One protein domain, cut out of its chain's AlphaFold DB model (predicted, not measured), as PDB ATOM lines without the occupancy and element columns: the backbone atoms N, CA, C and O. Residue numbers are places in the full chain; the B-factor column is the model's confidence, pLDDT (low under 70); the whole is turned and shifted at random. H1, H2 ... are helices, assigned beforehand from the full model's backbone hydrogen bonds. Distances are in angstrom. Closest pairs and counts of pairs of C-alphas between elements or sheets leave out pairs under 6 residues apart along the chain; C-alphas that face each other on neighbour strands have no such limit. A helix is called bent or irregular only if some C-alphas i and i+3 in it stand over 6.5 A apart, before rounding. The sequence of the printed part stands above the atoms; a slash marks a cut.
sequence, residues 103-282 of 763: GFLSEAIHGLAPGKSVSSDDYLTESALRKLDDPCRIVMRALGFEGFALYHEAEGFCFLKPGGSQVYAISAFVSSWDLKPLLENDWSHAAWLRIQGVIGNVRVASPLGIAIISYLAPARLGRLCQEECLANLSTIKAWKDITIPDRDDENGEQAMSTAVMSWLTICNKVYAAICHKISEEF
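AT A GLANCE: This is residues 103 to 282 of the 763 residues of the protein "C3H1-type domain-containing protein" of Perkinsus chesapeaki (UniProt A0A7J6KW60). One long helix, H9, runs along one side of an all-helix body, over H8, H6 and H7; H6 sits in the middle, between H9 and H3, and long loops with the short H2 lie on the side away from H9. H5 and H4 are toward the end where H9 finishes, and H1 is toward the end where it starts. The 180 printed residues hold nine named helices, H1 to H9 in chain order, and no named strand. The whole is compact, with a radius of gyration of the C-alphas of 16.6 A and spans of 50 by 40 by 30 A.

HOW THE PARTS SIT: H1, residues 103 to 110, touches no helix, but the C-alphas of Ile 109 and Lys 240 in H8, residues 233 to 241, are 6.5 A apart. H2, residues 126 to 129, only just touches H3, residues 135 to 142, with 3 pairs of C-alphas within 8 A, the closest Leu 129 and Ile 138 at 5.7 A. The hub is H6, residues 206 to 216, which touches five helices. H3 touches it, Cys 136 to Ser 214 at 4.8 A between C-alphas, at a shallow tilt of 22 degrees, opposite ways. H4, residues 170 to 177, only just touches H6, with 3 pairs within 8 A, the closest C-alphas being Ile 170 and Ile 212 at 7.2 A; they are about perpendicular at 85 degrees. H5, residues 189 to 202, forms a helical hairpin with H6 and only just touches it, with 3 pairs, through residues 195 to 199 alone; the closest C-alphas, Ile 199 and Gly 209, are 6.0 A apart. H6, H7, residues 219 to 231, and H9, residues 250 to 280, make an up and down bundle, each running against the one before it. The closest C-alphas of H6 and H9, Ser 206 and Asn 268, are 5.2 A apart. H8 touches H9, Ala 238 to Trp 263 at 6.5 A between C-alphas. Every O i to N i+4 pair is within hydrogen-bond range in H1, H3, H5, H6, H7 and H9; H4 has 2 of 4, H8 has 1 of 5 beside 3 of 6 O i to N i+3 pairs, and H2 is too short for one.

IN THESE COORDINATES: H1 begins at C-alpha 103 (155.376, 93.017, 172.327). H5 is 20.2 A long, H6 15.1 A and H7 18.1 A. H8 is irregular, with C-alphas 236 and 239 7.0 A apart. H9 spans 44.7 A and ends at C-alpha 280 (123.935, 90.447, 148.148).

THE WHOLE: The C-alphas farthest apart, Asn 185 and Asp 248, are 53.6 A apart. The printed part has no cut. The links H1 to H2, H3 to H4 and H4 to H5 are long; residues 114 to 119 and 246 to 251, of which 250 and 251 belong to H9, stand free. The pLDDT is under 70 at residues 103 to 120, 147 to 157 and 202.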
ATOM      1  N   GLY A 103     155.516  92.001 171.270       44.66
ATOM      2  CA  GLY A 103     155.376  93.017 172.327       44.66
ATOM      3  C   GLY A 103     154.159  93.933 172.142       44.66
ATOM      4  O   GLY A 103     153.560  94.359 173.123       44.66
ATOM      5  N   PHE A 104     153.727  94.148 170.893       47.22
ATOM      6  CA  PHE A 104     152.522  94.914 170.562       47.22
ATOM      7  C   PHE A 104     151.226  94.293 171.115       47.22
ATOM      8  O   PHE A 104     150.321  95.033 171.481       47.22
ATOM      9  N   LEU A 105     151.125  92.958 171.208       43.66
ATOM     10  CA  LEU A 105     149.984  92.298 171.854       43.66
ATOM     11  C   LEU A 105     150.015  92.544 173.369       43.66
ATOM     12  O   LEU A 105     148.964  92.682 173.977       43.66
ATOM     13  N   SER A 106     151.201  92.649 173.977       44.12
ATOM     14  CA  SER A 106     151.351  92.832 175.429       44.12
ATOM     15  C   SER A 106     151.016  94.267 175.824       44.12
ATOM     16  O   SER A 106     150.209  94.503 176.722       44.12
ATOM     17  N   GLU A 107     151.537  95.225 175.054       47.62
ATOM     18  CA  GLU A 107     151.175  96.639 175.136       47.62
ATOM     19  C   GLU A 107     149.666  96.852 174.843       47.62
ATOM     20  O   GLU A 107     149.059  97.725 175.455       47.62
ATOM     21  N   ALA A 108     149.015  96.024 174.009       48.56
ATOM     22  CA  ALA A 108     147.568  96.095 173.746       48.56
ATOM     23  C   ALA A 108     146.676  95.412 174.807       48.56
ATOM     24  O   ALA A 108     145.608  95.930 175.128       48.56
ATOM     25  N   ILE A 109     147.090  94.268 175.365       49.94
ATOM     26  CA  ILE A 109     146.334  93.524 176.393       49.94
ATOM     27  C   ILE A 109     146.463  94.194 177.772       49.94
ATOM     28  O   ILE A 109     145.521  94.160 178.566       49.94
ATOM     29  N   HIS A 110     147.597  94.841 178.063       49.84
ATOM     30  CA  HIS A 110     147.864  95.480 179.359       49.84
ATOM     31  C   HIS A 110     147.839  97.020 179.333       49.84
ATOM     32  O   HIS A 110     147.895  97.639 180.394       49.84
ATOM     33  N   GLY A 111     147.717  97.658 178.162       46.59
ATOM     34  CA  GLY A 111     147.835  99.114 177.973       46.59
ATOM     35  C   GLY A 111     146.708  99.996 178.525       46.59
ATOM     36  O   GLY A 111     146.700 101.203 178.275       46.59
ATOM     37  N   LEU A 112     145.750  99.447 179.280       46.50
ATOM     38  CA  LEU A 112     144.718 100.249 179.942       46.50
ATOM     39  C   LEU A 112     145.352 101.141 181.021       46.50
ATOM     40  O   LEU A 112     145.910 100.654 182.003       46.50
ATOM     41  N   ALA A 113     145.242 102.461 180.837       44.59
ATOM     42  CA  ALA A 113     145.943 103.454 181.649       44.59
ATOM     43  C   ALA A 113     145.751 103.236 183.173       44.59
ATOM     44  O   ALA A 113     144.608 103.216 183.653       44.59
ATOM     45  N   PRO A 114     146.843 103.116 183.959       40.25
ATOM     46  CA  PRO A 114     146.771 102.759 185.372       40.25
ATOM     47  C   PRO A 114     146.126 103.885 186.191       40.25
ATOM     48  O   PRO A 114     146.743 104.909 186.477       40.25
ATOM     49  N   GLY A 115     144.859 103.696 186.569       46.38
ATOM     50  CA  GLY A 115     144.107 104.678 187.360       46.38
ATOM     51  C   GLY A 115     142.584 104.522 187.366       46.38
ATOM     52  O   GLY A 115     141.927 105.130 188.209       46.38
ATOM     53  N   LYS A 116     141.993 103.715 186.472       46.19
ATOM     54  CA  LYS A 116     140.552 103.392 186.496       46.19
ATOM     55  C   LYS A 116     140.296 101.904 186.267       46.19
ATOM     56  O   LYS A 116     140.109 101.471 185.135       46.19
ATOM     57  N   SER A 117     140.212 101.145 187.356       43.53
ATOM     58  CA  SER A 117     139.767  99.747 187.357       43.53
ATOM     59  C   SER A 117     138.248  99.640 187.141       43.53
ATOM     60  O   SER A 117     137.495  99.285 188.048       43.53
ATOM     61  N   VAL A 118     137.792  99.968 185.931       47.16
ATOM     62  CA  VAL A 118     136.545  99.399 185.403       47.16
ATOM     63  C   VAL A 118     136.796  97.902 185.199       47.16
ATOM     64  O   VAL A 118     137.902  97.520 184.814       47.16
ATOM     65  N   SER A 119     135.805  97.048 185.467       58.28
ATOM     66  CA  SER A 119     135.908  95.617 185.153       58.28
ATOM     67  C   SER A 119     136.201  95.443 183.655       58.28
ATOM     68  O   SER A 119     135.494  95.989 182.806       58.28
ATOM     69  N   SER A 120     137.284  94.732 183.324       66.44
ATOM     70  CA  SER A 120     137.868  94.753 181.971       66.44
ATOM     71  C   SER A 120     137.027  94.023 180.910       66.44
ATOM     72  O   SER A 120     137.251  94.200 179.718       66.44
ATOM     73  N   ASP A 121     136.023  93.235 181.306       74.62
ATOM     74  CA  ASP A 121     135.059  92.646 180.363       74.62
ATOM     75  C   ASP A 121     133.799  93.529 180.174       74.62
ATOM     76  O   ASP A 121     133.111  93.390 179.161       74.62
ATOM     77  N   ASP A 122     133.504  94.486 181.072       81.12
ATOM     78  CA  ASP A 122     132.261  95.283 181.040       81.12
ATOM     79  C   ASP A 122     132.143  96.124 179.759       81.12
ATOM     80  O   ASP A 122     131.064  96.222 179.166       81.12
ATOM     81  N   TYR A 123     133.257  96.710 179.302       84.12
ATOM     82  CA  TYR A 123     133.297  97.566 178.110       84.12
ATOM     83  C   TYR A 123     133.241  96.784 176.783       84.12
ATOM     84  O   TYR A 123     133.016  97.394 175.734       84.12
ATOM     85  N   LEU A 124     133.406  95.456 176.838       86.88
ATOM     86  CA  LEU A 124     133.241  94.518 175.721       86.88
ATOM     87  C   LEU A 124     131.896  93.773 175.767       86.88
ATOM     88  O   LEU A 124     131.649  92.899 174.937       86.88
ATOM     89  N   THR A 125     131.003  94.101 176.707       90.31
ATOM     90  CA  THR A 125     129.623  93.594 176.671       90.31
ATOM     91  C   THR A 125     128.873  94.165 175.468       90.31
ATOM     92  O   THR A 125     129.039  95.332 175.114       90.31
ATOM     93  N   GLU A 126     127.968  93.384 174.873       91.50
ATOM     94  CA  GLU A 126     127.114  93.856 173.773       91.50
ATOM     95  C   GLU A 126     126.330  95.126 174.163       91.50
ATOM     96  O   GLU A 126     126.211  96.057 173.371       91.50
ATOM     97  N   SER A 127     125.877  95.222 175.421       92.12
ATOM     98  CA  SER A 127     125.212  96.419 175.959       92.12
ATOM     99  C   SER A 127     126.136  97.641 176.074       92.12
ATOM    100  O   SER A 127     125.651  98.768 175.999       92.12
ATOM    101  N   ALA A 128     127.445  97.467 176.274       87.19
ATOM    102  CA  ALA A 128     128.407  98.569 176.232       87.19
ATOM    103  C   ALA A 128     128.749  98.970 174.791       87.19
ATOM    104  O   ALA A 128     128.804 100.161 174.491       87.19
ATOM    105  N   LEU A 129     128.907  97.996 173.891       87.38
ATOM    106  CA  LEU A 129     129.178  98.239 172.474       87.38
ATOM    107  C   LEU A 129     128.010  98.959 171.785       87.38
ATOM    108  O   LEU A 129     128.219  99.996 171.165       87.38
ATOM    109  N   ARG A 130     126.763  98.509 171.987       90.44
ATOM    110  CA  ARG A 130     125.547  99.143 171.431       90.44
ATOM    111  C   ARG A 130     125.241 100.557 171.970       90.44
ATOM    112  O   ARG A 130     124.246 101.144 171.558       90.44
ATOM    113  N   LYS A 131     126.060 101.112 172.877       89.88
ATOM    114  CA  LYS A 131     125.991 102.520 173.336       89.88
ATOM    115  C   LYS A 131     126.916 103.462 172.553       89.88
ATOM    116  O   LYS A 131     126.972 104.644 172.874       89.88
ATOM    117  N   LEU A 132     127.669 102.953 171.579       86.50
ATOM    118  CA  LEU A 132     128.488 103.760 170.675       86.50
ATOM    119  C   LEU A 132     127.682 104.074 169.405       86.50
ATOM    120  O   LEU A 132     127.131 103.169 168.786       86.50
ATOM    121  N   ASP A 133     127.641 105.340 168.988       89.50
ATOM    122  CA  ASP A 133     126.880 105.761 167.795       89.50
ATOM    123  C   ASP A 133     127.563 105.402 166.457       89.50
ATOM    124  O   ASP A 133     126.942 105.474 165.394       89.50
ATOM    125  N   ASP A 134     128.847 105.039 166.507       91.94
ATOM    126  CA  ASP A 134     129.722 104.782 165.360       91.94
ATOM    127  C   ASP A 134     129.996 103.268 165.201       91.94
ATOM    128  O   ASP A 134     130.738 102.691 166.010       91.94
ATOM    129  N   PRO A 135     129.458 102.616 164.149       91.31
ATOM    130  CA  PRO A 135     129.688 101.196 163.890       91.31
ATOM    131  C   PRO A 135     131.161 100.842 163.662       91.31
ATOM    132  O   PRO A 135     131.585  99.750 164.038       91.31
ATOM    133  N   CYS A 136     131.965 101.756 163.101       91.62
ATOM    134  CA  CYS A 136     133.395 101.529 162.910       91.62
ATOM    135  C   CYS A 136     134.109 101.415 164.260       91.62
ATOM    136  O   CYS A 136     134.953 100.536 164.431       91.62
ATOM    137  N   ARG A 137     133.748 102.245 165.248       90.50
ATOM    138  CA  ARG A 137     134.274 102.121 166.618       90.50
ATOM    139  C   ARG A 137     133.826 100.830 167.292       90.50
ATOM    140  O   ARG A 137     134.654 100.187 167.924       90.50
ATOM    141  N   ILE A 138     132.572 100.404 167.116       91.81
ATOM    142  CA  ILE A 138     132.100  99.116 167.659       91.81
ATOM    143  C   ILE A 138     132.924  97.953 167.097       91.81
ATOM    144  O   ILE A 138     133.430  97.134 167.863       91.81
ATOM    145  N   VAL A 139     133.100  97.915 165.775       93.69
ATOM    146  CA  VAL A 139     133.912  96.912 165.075       93.69
ATOM    147  C   VAL A 139     135.365  96.944 165.561       93.69
ATOM    148  O   VAL A 139     135.893  95.913 165.975       93.69
ATOM    149  N   MET A 140     135.996  98.121 165.595       91.12
ATOM    150  CA  MET A 140     137.370  98.293 166.085       91.12
ATOM    151  C   MET A 140     137.519  97.843 167.545       91.12
ATOM    152  O   MET A 140     138.496  97.179 167.877       91.12
ATOM    153  N   ARG A 141     136.553  98.141 168.420       90.62
ATOM    154  CA  ARG A 141     136.586  97.737 169.833       90.62
ATOM    155  C   ARG A 141     136.390  96.234 170.019       90.62
ATOM    156  O   ARG A 141     137.122  95.630 170.795       90.62
ATOM    157  N   ALA A 142     135.460  95.618 169.286       91.31
ATOM    158  CA  ALA A 142     135.245  94.169 169.317       91.31
ATOM    159  C   ALA A 142     136.493  93.395 168.846       91.31
ATOM    160  O   ALA A 142     136.880  92.405 169.465       91.31
ATOM    161  N   LEU A 143     137.167  93.895 167.805       91.56
ATOM    162  CA  LEU A 143     138.431  93.368 167.273       91.56
ATOM    163  C   LEU A 143     139.670  93.739 168.118       91.56
ATOM    164  O   LEU A 143     140.788  93.417 167.726       91.56
ATOM    165  N   GLY A 144     139.494  94.444 169.239       87.38
ATOM    166  CA  GLY A 144     140.569  94.881 170.135       87.38
ATOM    167  C   GLY A 144     141.325  96.135 169.689       87.38
ATOM    168  O   GLY A 144     141.981  96.761 170.515       87.38
ATOM    169  N   PHE A 145     141.184  96.575 168.437       82.94
ATOM    170  CA  PHE A 145     141.876  97.733 167.851       82.94
ATOM    171  C   PHE A 145     141.638  99.091 168.541       82.94
ATOM    172  O   PHE A 145     142.421 100.009 168.314       82.94
ATOM    173  N   GLU A 146     140.602  99.249 169.375       70.56
ATOM    174  CA  GLU A 146     140.420 100.456 170.215       70.56
ATOM    175  C   GLU A 146     141.037 100.322 171.629       70.56
ATOM    176  O   GLU A 146     141.118 101.308 172.356       70.56
ATOM    177  N   GLY A 147     141.489  99.124 172.024       58.25
ATOM    178  CA  GLY A 147     142.313  98.910 173.224       58.25
ATOM    179  C   GLY A 147     143.776  99.321 173.022       58.25
ATOM    180  O   GLY A 147     144.457  99.688 173.976       58.25
ATOM    181  N   PHE A 148     144.236  99.348 171.767       51.53
ATOM    182  CA  PHE A 148     145.494  99.983 171.387       51.53
ATOM    183  C   PHE A 148     145.356 101.493 171.604       51.53
ATOM    184  O   PHE A 148     144.626 102.168 170.869       51.53
ATOM    185  N   ALA A 149     146.091 102.032 172.578       43.59
ATOM    186  CA  ALA A 149     146.299 103.470 172.676       43.59
ATOM    187  C   ALA A 149     146.805 103.983 171.316       43.59
ATOM    188  O   ALA A 149     147.747 103.423 170.752       43.59
ATOM    189  N   LEU A 150     146.075 104.965 170.767       46.59
ATOM    190  CA  LEU A 150     146.173 105.542 169.417       46.59
ATOM    191  C   LEU A 150     147.427 105.086 168.644       46.59
ATOM    192  O   LEU A 150     148.463 105.696 168.855       46.59
ATOM    193  N   TYR A 151     147.322 104.088 167.746       48.03
ATOM    194  CA  TYR A 151     148.370 103.392 166.936       48.03
ATOM    195  C   TYR A 151     149.807 103.980 166.836       48.03
ATOM    196  O   TYR A 151     150.758 103.221 166.728       48.03
ATOM    197  N   HIS A 152     149.991 105.301 166.829       46.97
ATOM    198  CA  HIS A 152     151.284 105.985 166.923       46.97
ATOM    199  C   HIS A 152     151.997 105.844 168.282       46.97
ATOM    200  O   HIS A 152     153.184 106.154 168.358       46.97
ATOM    201  N   GLU A 153     151.302 105.405 169.335       45.75
ATOM    202  CA  GLU A 153     151.880 105.153 170.663       45.75
ATOM    203  C   GLU A 153     152.446 103.722 170.795       45.75
ATOM    204  O   GLU A 153     153.422 103.514 171.513       45.75
ATOM    205  N   ALA A 154     151.903 102.751 170.047       48.50
ATOM    206  CA  ALA A 154     152.390 101.370 170.004       48.50
ATOM    207  C   ALA A 154     153.613 101.239 169.074       48.50
ATOM    208  O   ALA A 154     153.506 101.296 167.844       48.50
ATOM    209  N   GLU A 155     154.801 101.052 169.654       48.09
ATOM    210  CA  GLU A 155     156.076 101.093 168.930       48.09
ATOM    211  C   GLU A 155     156.222  99.918 167.942       48.09
ATOM    212  O   GLU A 155     156.599  98.804 168.308       48.09
ATOM    213  N   GLY A 156     155.933 100.198 166.668       56.41
ATOM    214  CA  GLY A 156     155.987  99.250 165.550       56.41
ATOM    215  C   GLY A 156     154.648  99.050 164.830       56.41
ATOM    216  O   GLY A 156     154.638  98.556 163.702       56.41
ATOM    217  N   PHE A 157     153.524  99.471 165.420       60.75
ATOM    218  CA  PHE A 157     152.192  99.202 164.872       60.75
ATOM    219  C   PHE A 157     151.722 100.306 163.910       60.75
ATOM    220  O   PHE A 157     151.146 101.320 164.294       60.75
ATOM    221  N   CYS A 158     151.973 100.111 162.615       72.44
ATOM    222  CA  CYS A 158     151.622 101.074 161.572       72.44
ATOM    223  C   CYS A 158     151.057 100.396 160.323       72.44
ATOM    224  O   CYS A 158     151.406  99.264 159.990       72.44
ATOM    225  N   PHE A 159     150.220 101.122 159.584       77.94
ATOM    226  CA  PHE A 159     149.856 100.739 158.228       77.94
ATOM    227  C   PHE A 159     150.923 101.245 157.255       77.94
ATOM    228  O   PHE A 159     151.336 102.406 157.330       77.94
ATOM    229  N   LEU A 160     151.337 100.403 156.310       77.12
ATOM    230  CA  LEU A 160     152.237 100.802 155.231       77.12
ATOM    231  C   LEU A 160     151.427 101.297 154.027       77.12
ATOM    232  O   LEU A 160     150.535 100.610 153.528       77.12
ATOM    233  N   LYS A 161     151.744 102.505 153.559       83.62
ATOM    234  CA  LYS A 161     151.265 103.048 152.278       83.62
ATOM    235  C   LYS A 161     151.922 102.316 151.093       83.62
ATOM    236  O   LYS A 161     153.011 101.773 151.280       83.62
ATOM    237  N   PRO A 162     151.372 102.409 149.863       73.81
ATOM    238  CA  PRO A 162     152.021 101.889 148.650       73.81
ATOM    239  C   PRO A 162     153.502 102.289 148.504       73.81
ATOM    240  O   PRO A 162     154.332 101.477 148.121       73.81
ATOM    241  N   GLY A 163     153.855 103.525 148.879       79.62
ATOM    242  CA  GLY A 163     155.237 104.029 148.902       79.62
ATOM    243  C   GLY A 163     155.998 103.778 150.213       79.62
ATOM    244  O   GLY A 163     156.716 104.668 150.664       79.62
ATOM    245  N   GLY A 164     155.758 102.653 150.900       81.38
ATOM    246  CA  GLY A 164     156.460 102.217 152.124       81.38
ATOM    247  C   GLY A 164     156.314 103.111 153.369       81.38
ATOM    248  O   GLY A 164     156.818 102.782 154.439       81.38
ATOM    249  N   SER A 165     155.634 104.253 153.254       85.56
ATOM    250  CA  SER A 165     155.501 105.242 154.325       85.56
ATOM    251  C   SER A 165     154.511 104.781 155.395       85.56
ATOM    252  O   SER A 165     153.376 104.430 155.075       85.56
ATOM    253  N   GLN A 166     154.923 104.841 156.661       84.38
ATOM    254  CA  GLN A 166     154.095 104.479 157.814       84.38
ATOM    255  C   GLN A 166     152.972 105.504 158.057       84.38
ATOM    256  O   GLN A 166     153.194 106.714 157.953       84.38
ATOM    257  N   VAL A 167     151.776 105.033 158.421       82.81
ATOM    258  CA  VAL A 167     150.687 105.856 158.976       82.81
ATOM    259  C   VAL A 167     149.938 105.138 160.097       82.81
ATOM    260  O   VAL A 167     149.806 103.918 160.101       82.81
ATOM    261  N   TYR A 168     149.407 105.927 161.030       79.88
ATOM    262  CA  TYR A 168     148.844 105.466 162.306       79.88
ATOM    263  C   TYR A 168     147.345 105.778 162.456       79.88
ATOM    264  O   TYR A 168     146.832 105.943 163.557       79.88
ATOM    265  N   ALA A 169     146.639 105.935 161.339       83.62
ATOM    266  CA  ALA A 169     145.200 106.160 161.324       83.62
ATOM    267  C   ALA A 169     144.594 105.438 160.122       83.62
ATOM    268  O   ALA A 169     145.116 105.558 159.011       83.62
ATOM    269  N   ILE A 170     143.481 104.732 160.338       84.81
ATOM    270  CA  ILE A 170     142.781 104.002 159.273       84.81
ATOM    271  C   ILE A 170     142.377 104.945 158.132       84.81
ATOM    272  O   ILE A 170     142.583 104.611 156.973       84.81
ATOM    273  N   SER A 171     141.966 106.176 158.450       88.31
ATOM    274  CA  SER A 171     141.708 107.253 157.484       88.31
ATOM    275  C   SER A 171     142.923 107.582 156.605       88.31
ATOM    276  O   SER A 171     142.821 107.609 155.382       88.31
ATOM    277  N   ALA A 172     144.099 107.780 157.209       87.44
ATOM    278  CA  ALA A 172     145.334 108.133 156.504       87.44
ATOM    279  C   ALA A 172     145.940 106.966 155.699       87.44
ATOM    280  O   ALA A 172     146.713 107.205 154.765       87.44
ATOM    281  N   PHE A 173     145.607 105.723 156.062       88.69
ATOM    282  CA  PHE A 173     145.885 104.530 155.264       88.69
ATOM    283  C   PHE A 173     144.923 104.435 154.076       88.69
ATOM    284  O   PHE A 173     145.366 104.393 152.933       88.69
ATOM    285  N   VAL A 174     143.617 104.482 154.334       89.75
ATOM    286  CA  VAL A 174     142.539 104.400 153.341       89.75
ATOM    287  C   VAL A 174     142.696 105.470 152.251       89.75
ATOM    288  O   VAL A 174     142.741 105.138 151.067       89.75
ATOM    289  N   SER A 175     142.938 106.731 152.617       91.00
ATOM    290  CA  SER A 175     143.187 107.805 151.642       91.00
ATOM    291  C   SER A 175     144.524 107.703 150.892       91.00
ATOM    292  O   SER A 175     144.764 108.494 149.987       91.00
ATOM    293  N   SER A 176     145.394 106.737 151.213       89.62
ATOM    294  CA  SER A 176     146.574 106.421 150.386       89.62
ATOM    295  C   SER A 176     146.275 105.493 149.202       89.62
ATOM    296  O   SER A 176     147.133 105.328 148.341       89.62
ATOM    297  N   TRP A 177     145.056 104.947 149.140       87.56
ATOM    298  CA  TRP A 177     144.556 104.065 148.079       87.56
ATOM    299  C   TRP A 177     143.475 104.725 147.202       87.56
ATOM    300  O   TRP A 177     142.704 104.026 146.551       87.56
ATOM    301  N   ASP A 178     143.379 106.062 147.216       92.06
ATOM    302  CA  ASP A 178     142.270 106.833 146.612       92.06
ATOM    303  C   ASP A 178     140.878 106.348 147.078       92.06
ATOM    304  O   ASP A 178     139.916 106.224 146.314       92.06
ATOM    305  N   LEU A 179     140.781 106.031 148.375       92.38
ATOM    306  CA  LEU A 179     139.533 105.684 149.044       92.38
ATOM    307  C   LEU A 179     139.132 106.788 150.037       92.38
ATOM    308  O   LEU A 179     139.956 107.361 150.758       92.38
ATOM    309  N   LYS A 180     137.827 107.063 150.078       94.94
ATOM    310  CA  LYS A 180     137.144 107.971 151.011       94.94
ATOM    311  C   LYS A 180     135.928 107.246 151.602       94.94
ATOM    312  O   LYS A 180     135.351 106.432 150.880       94.94
ATOM    313  N   PRO A 181     135.500 107.540 152.845       95.50
ATOM    314  CA  PRO A 181     134.202 107.090 153.342       95.50
ATOM    315  C   PRO A 181     133.085 107.464 152.365       95.50
ATOM    316  O   PRO A 181     133.056 108.589 151.853       95.50
ATOM    317  N   LEU A 182     132.207 106.509 152.073       94.12
ATOM    318  CA  LEU A 182     131.189 106.633 151.037       94.12
ATOM    319  C   LEU A 182     129.850 107.036 151.654       94.12
ATOM    320  O   LEU A 182     129.384 106.446 152.628       94.12
ATOM    321  N   LEU A 183     129.212 108.044 151.062       94.38
ATOM    322  CA  LEU A 183     127.812 108.355 151.346       94.38
ATOM    323  C   LEU A 183     126.910 107.279 150.720       94.38
ATOM    324  O   LEU A 183     127.310 106.623 149.761       94.38
ATOM    325  N   GLU A 184     125.666 107.145 151.191       92.06
ATOM    326  CA  GLU A 184     124.688 106.190 150.625       92.06
ATOM    327  C   GLU A 184     124.532 106.365 149.094       92.06
ATOM    328  O   GLU A 184     124.404 105.389 148.365       92.06
ATOM    329  N   ASN A 185     124.649 107.604 148.593       91.06
ATOM    330  CA  ASN A 185     124.593 107.939 147.162       91.06
ATOM    331  C   ASN A 185     125.907 107.683 146.387       91.06
ATOM    332  O   ASN A 185     125.880 107.640 145.162       91.06
ATOM    333  N   ASP A 186     127.053 107.564 147.073       90.88
ATOM    334  CA  ASP A 186     128.340 107.178 146.462       90.88
ATOM    335  C   ASP A 186     128.480 105.639 146.370       90.88
ATOM    336  O   ASP A 186     129.385 105.121 145.705       90.88
ATOM    337  N   TRP A 187     127.619 104.893 147.073       93.88
ATOM    338  CA  TRP A 187     127.694 103.441 147.178       93.88
ATOM    339  C   TRP A 187     127.282 102.753 145.875       93.88
ATOM    340  O   TRP A 187     126.219 103.001 145.310       93.88
ATOM    341  N   SER A 188     128.154 101.885 145.367       91.00
ATOM    342  CA  SER A 188     127.975 101.222 144.075       91.00
ATOM    343  C   SER A 188     128.825  99.959 143.984       91.00
ATOM    344  O   SER A 188     129.848  99.841 144.661       91.00
ATOM    345  N   HIS A 189     128.451  99.037 143.094       87.62
ATOM    346  CA  HIS A 189     129.189  97.786 142.896       87.62
ATOM    347  C   HIS A 189     130.658  98.045 142.508       87.62
ATOM    348  O   HIS A 189     131.563  97.385 143.004       87.62
ATOM    349  N   ALA A 190     130.919  99.083 141.704       84.50
ATOM    350  CA  ALA A 190     132.274  99.503 141.347       84.50
ATOM    351  C   ALA A 190     133.079 100.050 142.545       84.50
ATOM    352  O   ALA A 190     134.291  99.842 142.614       84.50
ATOM    353  N   ALA A 191     132.429 100.724 143.502       90.31
ATOM    354  CA  ALA A 191     133.077 101.156 144.739       90.31
ATOM    355  C   ALA A 191     133.374  99.965 145.667       90.31
ATOM    356  O   ALA A 191     134.472  99.879 146.215       90.31
ATOM    357  N   TRP A 192     132.448  99.006 145.775       94.81
ATOM    358  CA  TRP A 192     132.646  97.768 146.535       94.81
ATOM    359  C   TRP A 192     133.807  96.925 145.993       94.81
ATOM    360  O   TRP A 192     134.727  96.604 146.745       94.81
ATOM    361  N   LEU A 193     133.839  96.663 144.682       89.06
ATOM    362  CA  LEU A 193     134.945  95.950 144.030       89.06
ATOM    363  C   LEU A 193     136.293  96.665 144.227       89.06
ATOM    364  O   LEU A 193     137.313  96.006 144.427       89.06
ATOM    365  N   ARG A 194     136.318  98.009 144.240       90.00
ATOM    366  CA  ARG A 194     137.535  98.786 144.548       90.00
ATOM    367  C   ARG A 194     138.006  98.555 145.991       90.00
ATOM    368  O   ARG A 194     139.202  98.380 146.214       90.00
ATOM    369  N   ILE A 195     137.085  98.517 146.957       93.06
ATOM    370  CA  ILE A 195     137.385  98.233 148.372       93.06
ATOM    371  C   ILE A 195     137.923  96.805 148.533       93.06
ATOM    372  O   ILE A 195     138.980  96.622 149.138       93.06
ATOM    373  N   GLN A 196     137.256  95.808 147.942       92.12
ATOM    374  CA  GLN A 196     137.725  94.417 147.945       92.12
ATOM    375  C   GLN A 196     139.109  94.273 147.296       92.12
ATOM    376  O   GLN A 196     139.973  93.591 147.848       92.12
ATOM    377  N   GLY A 197     139.349  94.953 146.170       87.31
ATOM    378  CA  GLY A 197     140.643  94.966 145.486       87.31
ATOM    379  C   GLY A 197     141.769  95.521 146.359       87.31
ATOM    380  O   GLY A 197     142.827  94.904 146.462       87.31
ATOM    381  N   VAL A 198     141.543  96.638 147.060       86.44
ATOM    382  CA  VAL A 198     142.532  97.207 147.994       86.44
ATOM    383  C   VAL A 198     142.786  96.280 149.186       86.44
ATOM    384  O   VAL A 198     143.944  96.039 149.529       86.44
ATOM    385  N   ILE A 199     141.741  95.697 149.781       87.44
ATOM    386  CA  ILE A 199     141.880  94.735 150.888       87.44
ATOM    387  C   ILE A 199     142.685  93.498 150.448       87.44
ATOM    388  O   ILE A 199     143.608  93.079 151.151       87.44
ATOM    389  N   GLY A 200     142.399  92.956 149.259       83.69
ATOM    390  CA  GLY A 200     143.132  91.830 148.679       83.69
ATOM    391  C   GLY A 200     144.598  92.153 148.376       83.69
ATOM    392  O   GLY A 200     145.487  91.398 148.773       83.69
ATOM    393  N   ASN A 201     144.863  93.293 147.731       74.31
ATOM    394  CA  ASN A 201     146.207  93.698 147.303       74.31
ATOM    395  C   ASN A 201     147.164  93.938 148.477       74.31
ATOM    396  O   ASN A 201     148.331  93.559 148.403       74.31
ATOM    397  N   VAL A 202     146.680  94.523 149.579       69.00
ATOM    398  CA  VAL A 202     147.513  94.786 150.770       69.00
ATOM    399  C   VAL A 202     147.716  93.533 151.630       69.00
ATOM    400  O   VAL A 202     148.539  93.540 152.543       69.00
ATOM    401  N   ARG A 203     147.009  92.431 151.335       72.06
ATOM    402  CA  ARG A 203     147.020  91.190 152.132       72.06
ATOM    403  C   ARG A 203     146.695  91.440 153.611       72.06
ATOM    404  O   ARG A 203     147.244  90.771 154.486       72.06
ATOM    405  N   VAL A 204     145.834  92.421 153.908       75.62
ATOM    406  CA  VAL A 204     145.467  92.717 155.298       75.62
ATOM    407  C   VAL A 204     144.779  91.506 155.920       75.62
ATOM    408  O   VAL A 204     143.919  90.877 155.305       75.62
ATOM    409  N   ALA A 205     145.148  91.181 157.159       85.31
ATOM    410  CA  ALA A 205     144.449  90.156 157.919       85.31
ATOM    411  C   ALA A 205     142.966  90.540 158.071       85.31
ATOM    412  O   ALA A 205     142.648  91.716 158.267       85.31
ATOM    413  N   SER A 206     142.064  89.557 158.027       90.81
ATOM    414  CA  SER A 206     140.613  89.790 158.032       90.81
ATOM    415  C   SER A 206     140.085  90.730 159.124       90.81
ATOM    416  O   SER A 206     139.211  91.521 158.784       90.81
ATOM    417  N   PRO A 207     140.607  90.768 160.373       91.31
ATOM    418  CA  PRO A 207     140.268  91.828 161.331       91.31
ATOM    419  C   PRO A 207     140.366  93.243 160.737       91.31
ATOM    420  O   PRO A 207     139.423  94.027 160.802       91.31
ATOM    421  N   LEU A 208     141.486  93.561 160.085       90.06
ATOM    422  CA  LEU A 208     141.705  94.856 159.446       90.06
ATOM    423  C   LEU A 208     140.867  95.010 158.164       90.06
ATOM    424  O   LEU A 208     140.402  96.110 157.880       90.06
ATOM    425  N   GLY A 209     140.592  93.922 157.439       94.12
ATOM    426  CA  GLY A 209     139.610  93.917 156.348       94.12
ATOM    427  C   GLY A 209     138.215  94.359 156.813       94.12
ATOM    428  O   GLY A 209     137.639  95.279 156.235       94.12
ATOM    429  N   ILE A 210     137.706  93.775 157.903       95.69
ATOM    430  CA  ILE A 210     136.419  94.141 158.521       95.69
ATOM    431  C   ILE A 210     136.440  95.611 158.967       95.69
ATOM    432  O   ILE A 210     135.513  96.362 158.661       95.69
ATOM    433  N   ALA A 211     137.515  96.046 159.635       93.75
ATOM    434  CA  ALA A 211     137.680  97.434 160.063       93.75
ATOM    435  C   ALA A 211     137.622  98.423 158.881       93.75
ATOM    436  O   ALA A 211     136.872  99.398 158.939       93.75
ATOM    437  N   ILE A 212     138.348  98.151 157.789       93.88
ATOM    438  CA  ILE A 212     138.354  98.985 156.575       93.88
ATOM    439  C   ILE A 212     136.953  99.077 155.962       93.88
ATOM    440  O   ILE A 212     136.525 100.180 155.625       93.88
ATOM    441  N   ILE A 213     136.219  97.963 155.861       96.12
ATOM    442  CA  ILE A 213     134.836  97.972 155.359       96.12
ATOM    443  C   ILE A 213     133.944  98.814 156.280       96.12
ATOM    444  O   ILE A 213     133.237  99.692 155.792       96.12
ATOM    445  N   SER A 214     134.024  98.622 157.602       95.75
ATOM    446  CA  SER A 214     133.210  99.372 158.575       95.75
ATOM    447  C   SER A 214     133.481 100.886 158.585       95.75
ATOM    448  O   SER A 214     132.591 101.658 158.933       95.75
ATOM    449  N   TYR A 215     134.685 101.304 158.178       95.38
ATOM    450  CA  TYR A 215     135.091 102.706 158.037       95.38
ATOM    451  C   TYR A 215     134.686 103.327 156.686       95.38
ATOM    452  O   TYR A 215     134.490 104.540 156.590       95.38
ATOM    453  N   LEU A 216     134.616 102.516 155.626       95.75
ATOM    454  CA  LEU A 216     134.400 102.982 154.253       95.75
ATOM    455  C   LEU A 216     132.963 102.893 153.761       95.75
ATOM    456  O   LEU A 216     132.554 103.728 152.952       95.75
ATOM    457  N   ALA A 217     132.228 101.870 154.185       94.44
ATOM    458  CA  ALA A 217     130.871 101.640 153.727       94.44
ATOM    459  C   ALA A 217     129.890 102.657 154.356       94.44
ATOM    460  O   ALA A 217     130.148 103.161 155.454       94.44
ATOM    461  N   PRO A 218     128.748 102.950 153.705       96.06
ATOM    462  CA  PRO A 218     127.716 103.814 154.273       96.06
ATOM    463  C   PRO A 218     127.229 103.320 155.638       96.06
ATOM    464  O   PRO A 218     127.314 102.131 155.948       96.06
ATOM    465  N   ALA A 219     126.646 104.207 156.449       93.81
ATOM    466  CA  ALA A 219     126.272 103.908 157.837       93.81
ATOM    467  C   ALA A 219     125.371 102.662 158.002       93.81
ATOM    468  O   ALA A 219     125.471 101.959 159.009       93.81
ATOM    469  N   ARG A 220     124.531 102.348 157.007       95.38
ATOM    470  CA  ARG A 220     123.749 101.102 156.917       95.38
ATOM    471  C   ARG A 220     124.630  99.849 156.878       95.38
ATOM    472  O   ARG A 220     124.377  98.900 157.614       95.38
ATOM    473  N   LEU A 221     125.673  99.850 156.053       95.25
ATOM    474  CA  LEU A 221     126.600  98.729 155.909       95.25
ATOM    475  C   LEU A 221     127.684  98.704 156.988       95.25
ATOM    476  O   LEU A 221     128.103  97.623 157.397       95.25
ATOM    477  N   GLY A 222     128.061  99.860 157.540       94.44
ATOM    478  CA  GLY A 222     128.796  99.922 158.803       94.44
ATOM    479  C   GLY A 222     128.040  99.183 159.914       94.44
ATOM    480  O   GLY A 222     128.618  98.338 160.595       94.44
ATOM    481  N   ARG A 223     126.721  99.414 160.035       95.06
ATOM    482  CA  ARG A 223     125.846  98.657 160.951       95.06
ATOM    483  C   ARG A 223     125.769  97.168 160.608       95.06
ATOM    484  O   ARG A 223     125.772  96.362 161.526       95.06
ATOM    485  N   LEU A 224     125.762  96.783 159.331       96.44
ATOM    486  CA  LEU A 224     125.828  95.368 158.937       96.44
ATOM    487  C   LEU A 224     127.120  94.705 159.446       96.44
ATOM    488  O   LEU A 224     127.059  93.643 160.062       96.44
ATOM    489  N   CYS A 225     128.273  95.360 159.272       96.38
ATOM    490  CA  CYS A 225     129.555  94.881 159.803       96.38
ATOM    491  C   CYS A 225     129.530  94.762 161.335       96.38
ATOM    492  O   CYS A 225     129.996  93.769 161.887       96.38
ATOM    493  N   GLN A 226     128.949  95.756 162.014       95.62
ATOM    494  CA  GLN A 226     128.712  95.730 163.456       95.62
ATOM    495  C   GLN A 226     127.861  94.522 163.866       95.62
ATOM    496  O   GLN A 226     128.277  93.804 164.765       95.62
ATOM    497  N   GLU A 227     126.697  94.279 163.257       96.88
ATOM    498  CA  GLU A 227     125.814  93.187 163.689       96.88
ATOM    499  C   GLU A 227     126.443  91.805 163.446       96.88
ATOM    500  O   GLU A 227     126.330  90.940 164.311       96.88
ATOM    501  N   GLU A 228     127.201  91.609 162.360       97.56
ATOM    502  CA  GLU A 228     127.994  90.383 162.168       97.56
ATOM    503  C   GLU A 228     129.094  90.226 163.230       97.56
ATOM    504  O   GLU A 228     129.314  89.124 163.744       97.56
ATOM    505  N   CYS A 229     129.761  91.320 163.617       96.50
ATOM    506  CA  CYS A 229     130.723  91.308 164.718       96.50
ATOM    507  C   CYS A 229     130.070  91.078 166.089       96.50
ATOM    508  O   CYS A 229     130.669  90.414 166.931       96.50
ATOM    509  N   LEU A 230     128.854  91.581 166.326       95.50
ATOM    510  CA  LEU A 230     128.120  91.373 167.577       95.50
ATOM    511  C   LEU A 230     127.571  89.941 167.676       95.50
ATOM    512  O   LEU A 230     127.725  89.305 168.716       95.50
ATOM    513  N   ALA A 231     127.044  89.383 166.582       96.44
ATOM    514  CA  ALA A 231     126.602  87.987 166.511       96.44
ATOM    515  C   ALA A 231     127.746  86.985 166.766       96.44
ATOM    516  O   ALA A 231     127.517  85.890 167.278       96.44
ATOM    517  N   ASN A 232     128.987  87.373 166.451       96.88
ATOM    518  CA  ASN A 232     130.201  86.587 166.684       96.88
ATOM    519  C   ASN A 232     131.056  87.127 167.852       96.88
ATOM    520  O   ASN A 232     132.215  86.741 167.999       96.88
ATOM    521  N   LEU A 233     130.526  88.011 168.706       95.44
ATOM    522  CA  LEU A 233     131.319  88.755 169.698       95.44
ATOM    523  C   LEU A 233     132.084  87.852 170.673       95.44
ATOM    524  O   LEU A 233     133.214  88.161 171.045       95.44
ATOM    525  N   SER A 234     131.490  86.725 171.069       94.25
ATOM    526  CA  SER A 234     132.101  85.749 171.980       94.25
ATOM    527  C   SER A 234     133.342  85.064 171.401       94.25
ATOM    528  O   SER A 234     134.237  84.715 172.164       94.25
ATOM    529  N   THR A 235     133.414  84.893 170.079       94.69
ATOM    530  CA  THR A 235     134.538  84.243 169.387       94.69
ATOM    531  C   THR A 235     135.527  85.267 168.832       94.69
ATOM    532  O   THR A 235     136.733  85.035 168.872       94.69
ATOM    533  N   ILE A 236     135.052  86.441 168.397       94.06
ATOM    534  CA  ILE A 236     135.915  87.559 168.001       94.06
ATOM    535  C   ILE A 236     136.717  88.082 169.194       94.06
ATOM    536  O   ILE A 236     137.903  88.350 169.030       94.06
ATOM    537  N   LYS A 237     136.132  88.198 170.397       93.75
ATOM    538  CA  LYS A 237     136.850  88.741 171.566       93.75
ATOM    539  C   LYS A 237     137.943  87.828 172.137       93.75
ATOM    540  O   LYS A 237     138.645  88.248 173.052       93.75
ATOM    541  N   ALA A 238     138.110  86.617 171.599       91.94
ATOM    542  CA  ALA A 238     139.096  85.637 172.059       91.94
ATOM    543  C   ALA A 238     140.558  86.120 171.949       91.94
ATOM    544  O   ALA A 238     141.436  85.524 172.565       91.94
ATOM    545  N   TRP A 239     140.832  87.225 171.236       92.50
ATOM    546  CA  TRP A 239     142.136  87.904 171.282       92.50
ATOM    547  C   TRP A 239     142.553  88.296 172.708       92.50
ATOM    548  O   TRP A 239     143.745  88.310 173.001       92.50
ATOM    549  N   LYS A 240     141.593  88.575 173.604       90.00
ATOM    550  CA  LYS A 240     141.860  88.955 175.003       90.00
ATOM    551  C   LYS A 240     142.425  87.798 175.836       90.00
ATOM    552  O   LYS A 240     143.028  88.032 176.877       90.00
ATOM    553  N   ASP A 241     142.182  86.567 175.386       91.12
ATOM    554  CA  ASP A 241     142.557  85.324 176.058       91.12
ATOM    555  C   ASP A 241     143.848  84.722 175.440       91.12
ATOM    556  O   ASP A 241     144.282  83.635 175.821       91.12
ATOM    557  N   ILE A 242     144.485  85.429 174.488       90.56
ATOM    558  CA  ILE A 242     145.791  85.074 173.917       90.56
ATOM    559  C   ILE A 242     146.892  85.498 174.894       90.56
ATOM    560  O   ILE A 242     147.373  86.632 174.868       90.56
ATOM    561  N   THR A 243     147.315  84.567 175.748       90.00
ATOM    562  CA  THR A 243     148.534  84.723 176.551       90.00
ATOM    563  C   THR A 243     149.750  84.898 175.644       90.00
ATOM    564  O   THR A 243     149.886  84.222 174.622       90.00
ATOM    565  N   ILE A 244     150.651  85.786 176.052       88.38
ATOM    566  CA  ILE A 244     151.927  86.045 175.385       88.38
ATOM    567  C   ILE A 244     153.014  85.392 176.238       88.38
ATOM    568  O   ILE A 244     152.983  85.570 177.458       88.38
ATOM    569  N   PRO A 245     153.941  84.632 175.641       89.75
ATOM    570  CA  PRO A 245     155.018  83.990 176.376       89.75
ATOM    571  C   PRO A 245     155.979  85.010 176.982       89.75
ATOM    572  O   PRO A 245     156.196  86.096 176.435       89.75
ATOM    573  N   ASP A 246     156.625  84.600 178.072       91.12
ATOM    574  CA  ASP A 246     157.900  85.190 178.456       91.12
ATOM    575  C   ASP A 246     158.941  84.956 177.354       91.12
ATOM    576  O   ASP A 246     158.840  84.048 176.524       91.12
ATOM    577  N   ARG A 247     159.970  85.803 177.331       84.50
ATOM    578  CA  ARG A 247     161.028  85.693 176.329       84.50
ATOM    579  C   ARG A 247     161.706  84.320 176.419       84.50
ATOM    580  O   ARG A 247     162.056  83.874 177.507       84.50
ATOM    581  N   ASP A 248     161.937  83.719 175.255       90.19
ATOM    582  CA  ASP A 248     162.628  82.439 175.073       90.19
ATOM    583  C   ASP A 248     161.817  81.188 175.534       90.19
ATOM    584  O   ASP A 248     162.357  80.082 175.551       90.19
ATOM    585  N   ASP A 249     160.505  81.315 175.815       92.06
ATOM    586  CA  ASP A 249     159.570  80.172 175.927       92.06
ATOM    587  C   ASP A 249     158.994  79.759 174.555       92.06
ATOM    588  O   ASP A 249     157.948  80.239 174.106       92.06
ATOM    589  N   GLU A 250     159.666  78.810 173.898       92.06
ATOM    590  CA  GLU A 250     159.243  78.233 172.612       92.06
ATOM    591  C   GLU A 250     157.850  77.571 172.663       92.06
ATOM    592  O   GLU A 250     157.112  77.592 171.672       92.06
ATOM    593  N   ASN A 251     157.450  76.998 173.808       92.19
ATOM    594  CA  ASN A 251     156.150  76.330 173.940       92.19
ATOM    595  C   ASN A 251     155.021  77.359 174.004       92.19
ATOM    596  O   ASN A 251     153.985  77.192 173.353       92.19
ATOM    597  N   GLY A 252     155.229  78.439 174.755       92.62
ATOM    598  CA  GLY A 252     154.320  79.574 174.807       92.62
ATOM    599  C   GLY A 252     154.268  80.360 173.490       92.62
ATOM    600  O   GLY A 252     153.177  80.770 173.093       92.62
ATOM    601  N   GLU A 253     155.374  80.496 172.742       88.88
ATOM    602  CA  GLU A 253     155.337  81.048 171.373       88.88
ATOM    603  C   GLU A 253     154.473  80.180 170.445       88.88
ATOM    604  O   GLU A 253     153.613  80.705 169.728       88.88
ATOM    605  N   GLN A 254     154.621  78.853 170.499       90.31
ATOM    606  CA  GLN A 254     153.805  77.930 169.710       90.31
ATOM    607  C   GLN A 254     152.322  77.944 170.136       90.31
ATOM    608  O   GLN A 254     151.428  77.880 169.281       90.31
ATOM    609  N   ALA A 255     152.031  78.077 171.434       92.00
ATOM    610  CA  ALA A 255     150.671  78.199 171.957       92.00
ATOM    611  C   ALA A 255     150.002  79.518 171.526       92.00
ATOM    612  O   ALA A 255     148.892  79.496 170.988       92.00
ATOM    613  N   MET A 256     150.701  80.648 171.671       91.75
ATOM    614  CA  MET A 256     150.262  81.965 171.198       91.75
ATOM    615  C   MET A 256     150.020  81.956 169.684       91.75
ATOM    616  O   MET A 256     148.965  82.393 169.232       91.75
ATOM    617  N   SER A 257     150.952  81.410 168.896       88.31
ATOM    618  CA  SER A 257     150.816  81.258 167.440       88.31
ATOM    619  C   SER A 257     149.553  80.470 167.067       88.31
ATOM    620  O   SER A 257     148.755  80.905 166.232       88.31
ATOM    621  N   THR A 258     149.297  79.358 167.765       92.06
ATOM    622  CA  THR A 258     148.089  78.537 167.582       92.06
ATOM    623  C   THR A 258     146.811  79.313 167.929       92.06
ATOM    624  O   THR A 258     145.830  79.261 167.181       92.06
ATOM    625  N   ALA A 259     146.816  80.083 169.022       91.31
ATOM    626  CA  ALA A 259     145.680  80.900 169.445       91.31
ATOM    627  C   ALA A 259     145.397  82.063 168.471       91.31
ATOM    628  O   ALA A 259     144.249  82.260 168.067       91.31
ATOM    629  N   VAL A 260     146.438  82.766 168.006       89.06
ATOM    630  CA  VAL A 260     146.348  83.808 166.967       89.06
ATOM    631  C   VAL A 260     145.784  83.233 165.667       89.06
ATOM    632  O   VAL A 260     144.869  83.818 165.092       89.06
ATOM    633  N   MET A 261     146.255  82.067 165.214       89.12
ATOM    634  CA  MET A 261     145.739  81.423 164.000       89.12
ATOM    635  C   MET A 261     144.274  80.978 164.136       89.12
ATOM    636  O   MET A 261     143.504  81.100 163.178       89.12
ATOM    637  N   SER A 262     143.853  80.530 165.323       93.19
ATOM    638  CA  SER A 262     142.446  80.235 165.625       93.19
ATOM    639  C   SER A 262     141.574  81.499 165.553       93.19
ATOM    640  O   SER A 262     140.573  81.533 164.831       93.19
ATOM    641  N   TRP A 263     142.006  82.583 166.205       94.00
ATOM    642  CA  TRP A 263     141.324  83.881 166.185       94.00
ATOM    643  C   TRP A 263     141.233  84.491 164.777       94.00
ATOM    644  O   TRP A 263     140.163  84.934 164.352       94.00
ATOM    645  N   LEU A 264     142.320  84.441 164.002       91.44
ATOM    646  CA  LEU A 264     142.321  84.857 162.598       91.44
ATOM    647  C   LEU A 264     141.372  83.998 161.754       91.44
ATOM    648  O   LEU A 264     140.666  84.536 160.906       91.44
ATOM    649  N   THR A 265     141.277  82.691 162.012       92.00
ATOM    650  CA  THR A 265     140.331  81.797 161.320       92.00
ATOM    651  C   THR A 265     138.871  82.151 161.625       92.00
ATOM    652  O   THR A 265     138.029  82.098 160.728       92.00
ATOM    653  N   ILE A 266     138.560  82.566 162.856       94.00
ATOM    654  CA  ILE A 266     137.242  83.110 163.223       94.00
ATOM    655  C   ILE A 266     136.981  84.415 162.460       94.00
ATOM    656  O   ILE A 266     135.963  84.541 161.779       94.00
ATOM    657  N   CYS A 267     137.925  85.357 162.487       94.56
ATOM    658  CA  CYS A 267     137.775  86.643 161.807       94.56
ATOM    659  C   CYS A 267     137.683  86.504 160.277       94.56
ATOM    660  O   CYS A 267     136.961  87.269 159.645       94.56
ATOM    661  N   ASN A 268     138.332  85.500 159.675       93.88
ATOM    662  CA  ASN A 268     138.175  85.156 158.258       93.88
ATOM    663  C   ASN A 268     136.729  84.752 157.920       93.88
ATOM    664  O   ASN A 268     136.209  85.167 156.886       93.88
ATOM    665  N   LYS A 269     136.057  83.980 158.790       95.31
ATOM    666  CA  LYS A 269     134.648  83.586 158.599       95.31
ATOM    667  C   LYS A 269     133.710  84.791 158.694       95.31
ATOM    668  O   LYS A 269     132.845  84.949 157.840       95.31
ATOM    669  N   VAL A 270     133.921  85.661 159.682       96.44
ATOM    670  CA  VAL A 270     133.132  86.895 159.867       96.44
ATOM    671  C   VAL A 270     133.328  87.851 158.686       96.44
ATOM    672  O   VAL A 270     132.356  88.352 158.130       96.44
ATOM    673  N   TYR A 271     134.571  88.042 158.235       96.12
ATOM    674  CA  TYR A 271     134.883  88.834 157.044       96.12
ATOM    675  C   TYR A 271     134.212  88.274 155.781       96.12
ATOM    676  O   TYR A 271     133.653  89.041 154.999       96.12
ATOM    677  N   ALA A 272     134.210  86.950 155.596       93.50
ATOM    678  CA  ALA A 272     133.530  86.307 154.474       93.50
ATOM    679  C   ALA A 272     132.003  86.494 154.530       93.50
ATOM    680  O   ALA A 272     131.405  86.823 153.508       93.50
ATOM    681  N   ALA A 273     131.379  86.365 155.708       95.94
ATOM    682  CA  ALA A 273     129.945  86.600 155.899       95.94
ATOM    683  C   ALA A 273     129.550  88.062 155.613       95.94
ATOM    684  O   ALA A 273     128.582  88.313 154.895       95.94
ATOM    685  N   ILE A 274     130.349  89.025 156.085       96.56
ATOM    686  CA  ILE A 274     130.194  90.451 155.763       96.56
ATOM    687  C   ILE A 274     130.331  90.681 154.251       96.56
ATOM    688  O   ILE A 274     129.476  91.326 153.648       96.56
ATOM    689  N   CYS A 275     131.363  90.123 153.610       94.94
ATOM    690  CA  CYS A 275     131.561  90.268 152.167       94.94
ATOM    691  C   CYS A 275     130.425  89.650 151.343       94.94
ATOM    692  O   CYS A 275     130.056  90.219 150.315       94.94
ATOM    693  N   HIS A 276     129.863  88.521 151.783       93.25
ATOM    694  CA  HIS A 276     128.696  87.896 151.163       93.25
ATOM    695  C   HIS A 276     127.493  88.840 151.229       93.25
ATOM    696  O   HIS A 276     127.000  89.270 150.191       93.25
ATOM    697  N   LYS A 277     127.110  89.268 152.438       95.31
ATOM    698  CA  LYS A 277     125.943  90.131 152.676       95.31
ATOM    699  C   LYS A 277     126.032  91.502 152.011       95.31
ATOM    700  O   LYS A 277     125.021  92.034 151.566       95.31
ATOM    701  N   ILE A 278     127.235  92.064 151.892       94.88
ATOM    702  CA  ILE A 278     127.458  93.294 151.122       94.88
ATOM    703  C   ILE A 278     127.324  93.039 149.613       94.88
ATOM    704  O   ILE A 278     126.785  93.877 148.894       94.88
ATOM    705  N   SER A 279     127.778  91.884 149.121       90.94
ATOM    706  CA  SER A 279     127.626  91.515 147.707       90.94
ATOM    707  C   SER A 279     126.168  91.196 147.348       90.94
ATOM    708  O   SER A 279     125.740  91.519 146.243       90.94
ATOM    709  N   GLU A 280     125.384  90.658 148.288       90.56
ATOM    710  CA  GLU A 280     123.935  90.447 148.148       90.56
ATOM    711  C   GLU A 280     123.165  91.756 147.887       90.56
ATOM    712  O   GLU A 280     122.187  91.728 147.147       90.56
ATOM    713  N   GLU A 281     123.630  92.920 148.369       89.81
ATOM    714  CA  GLU A 281     123.013  94.216 148.019       89.81
ATOM    715  C   GLU A 281     123.187  94.606 146.537       89.81
ATOM    716  O   GLU A 281     122.465  95.473 146.037       89.81
ATOM    717  N   PHE A 282     124.131  93.980 145.827       85.44
ATOM    718  CA  PHE A 282     124.362  94.176 144.393       85.44
ATOM    719  C   PHE A 282     123.812  93.043 143.521       85.44
ATOM    720  O   PHE A 282     123.789  93.189 142.292       85.44
TER     721      PHE A 282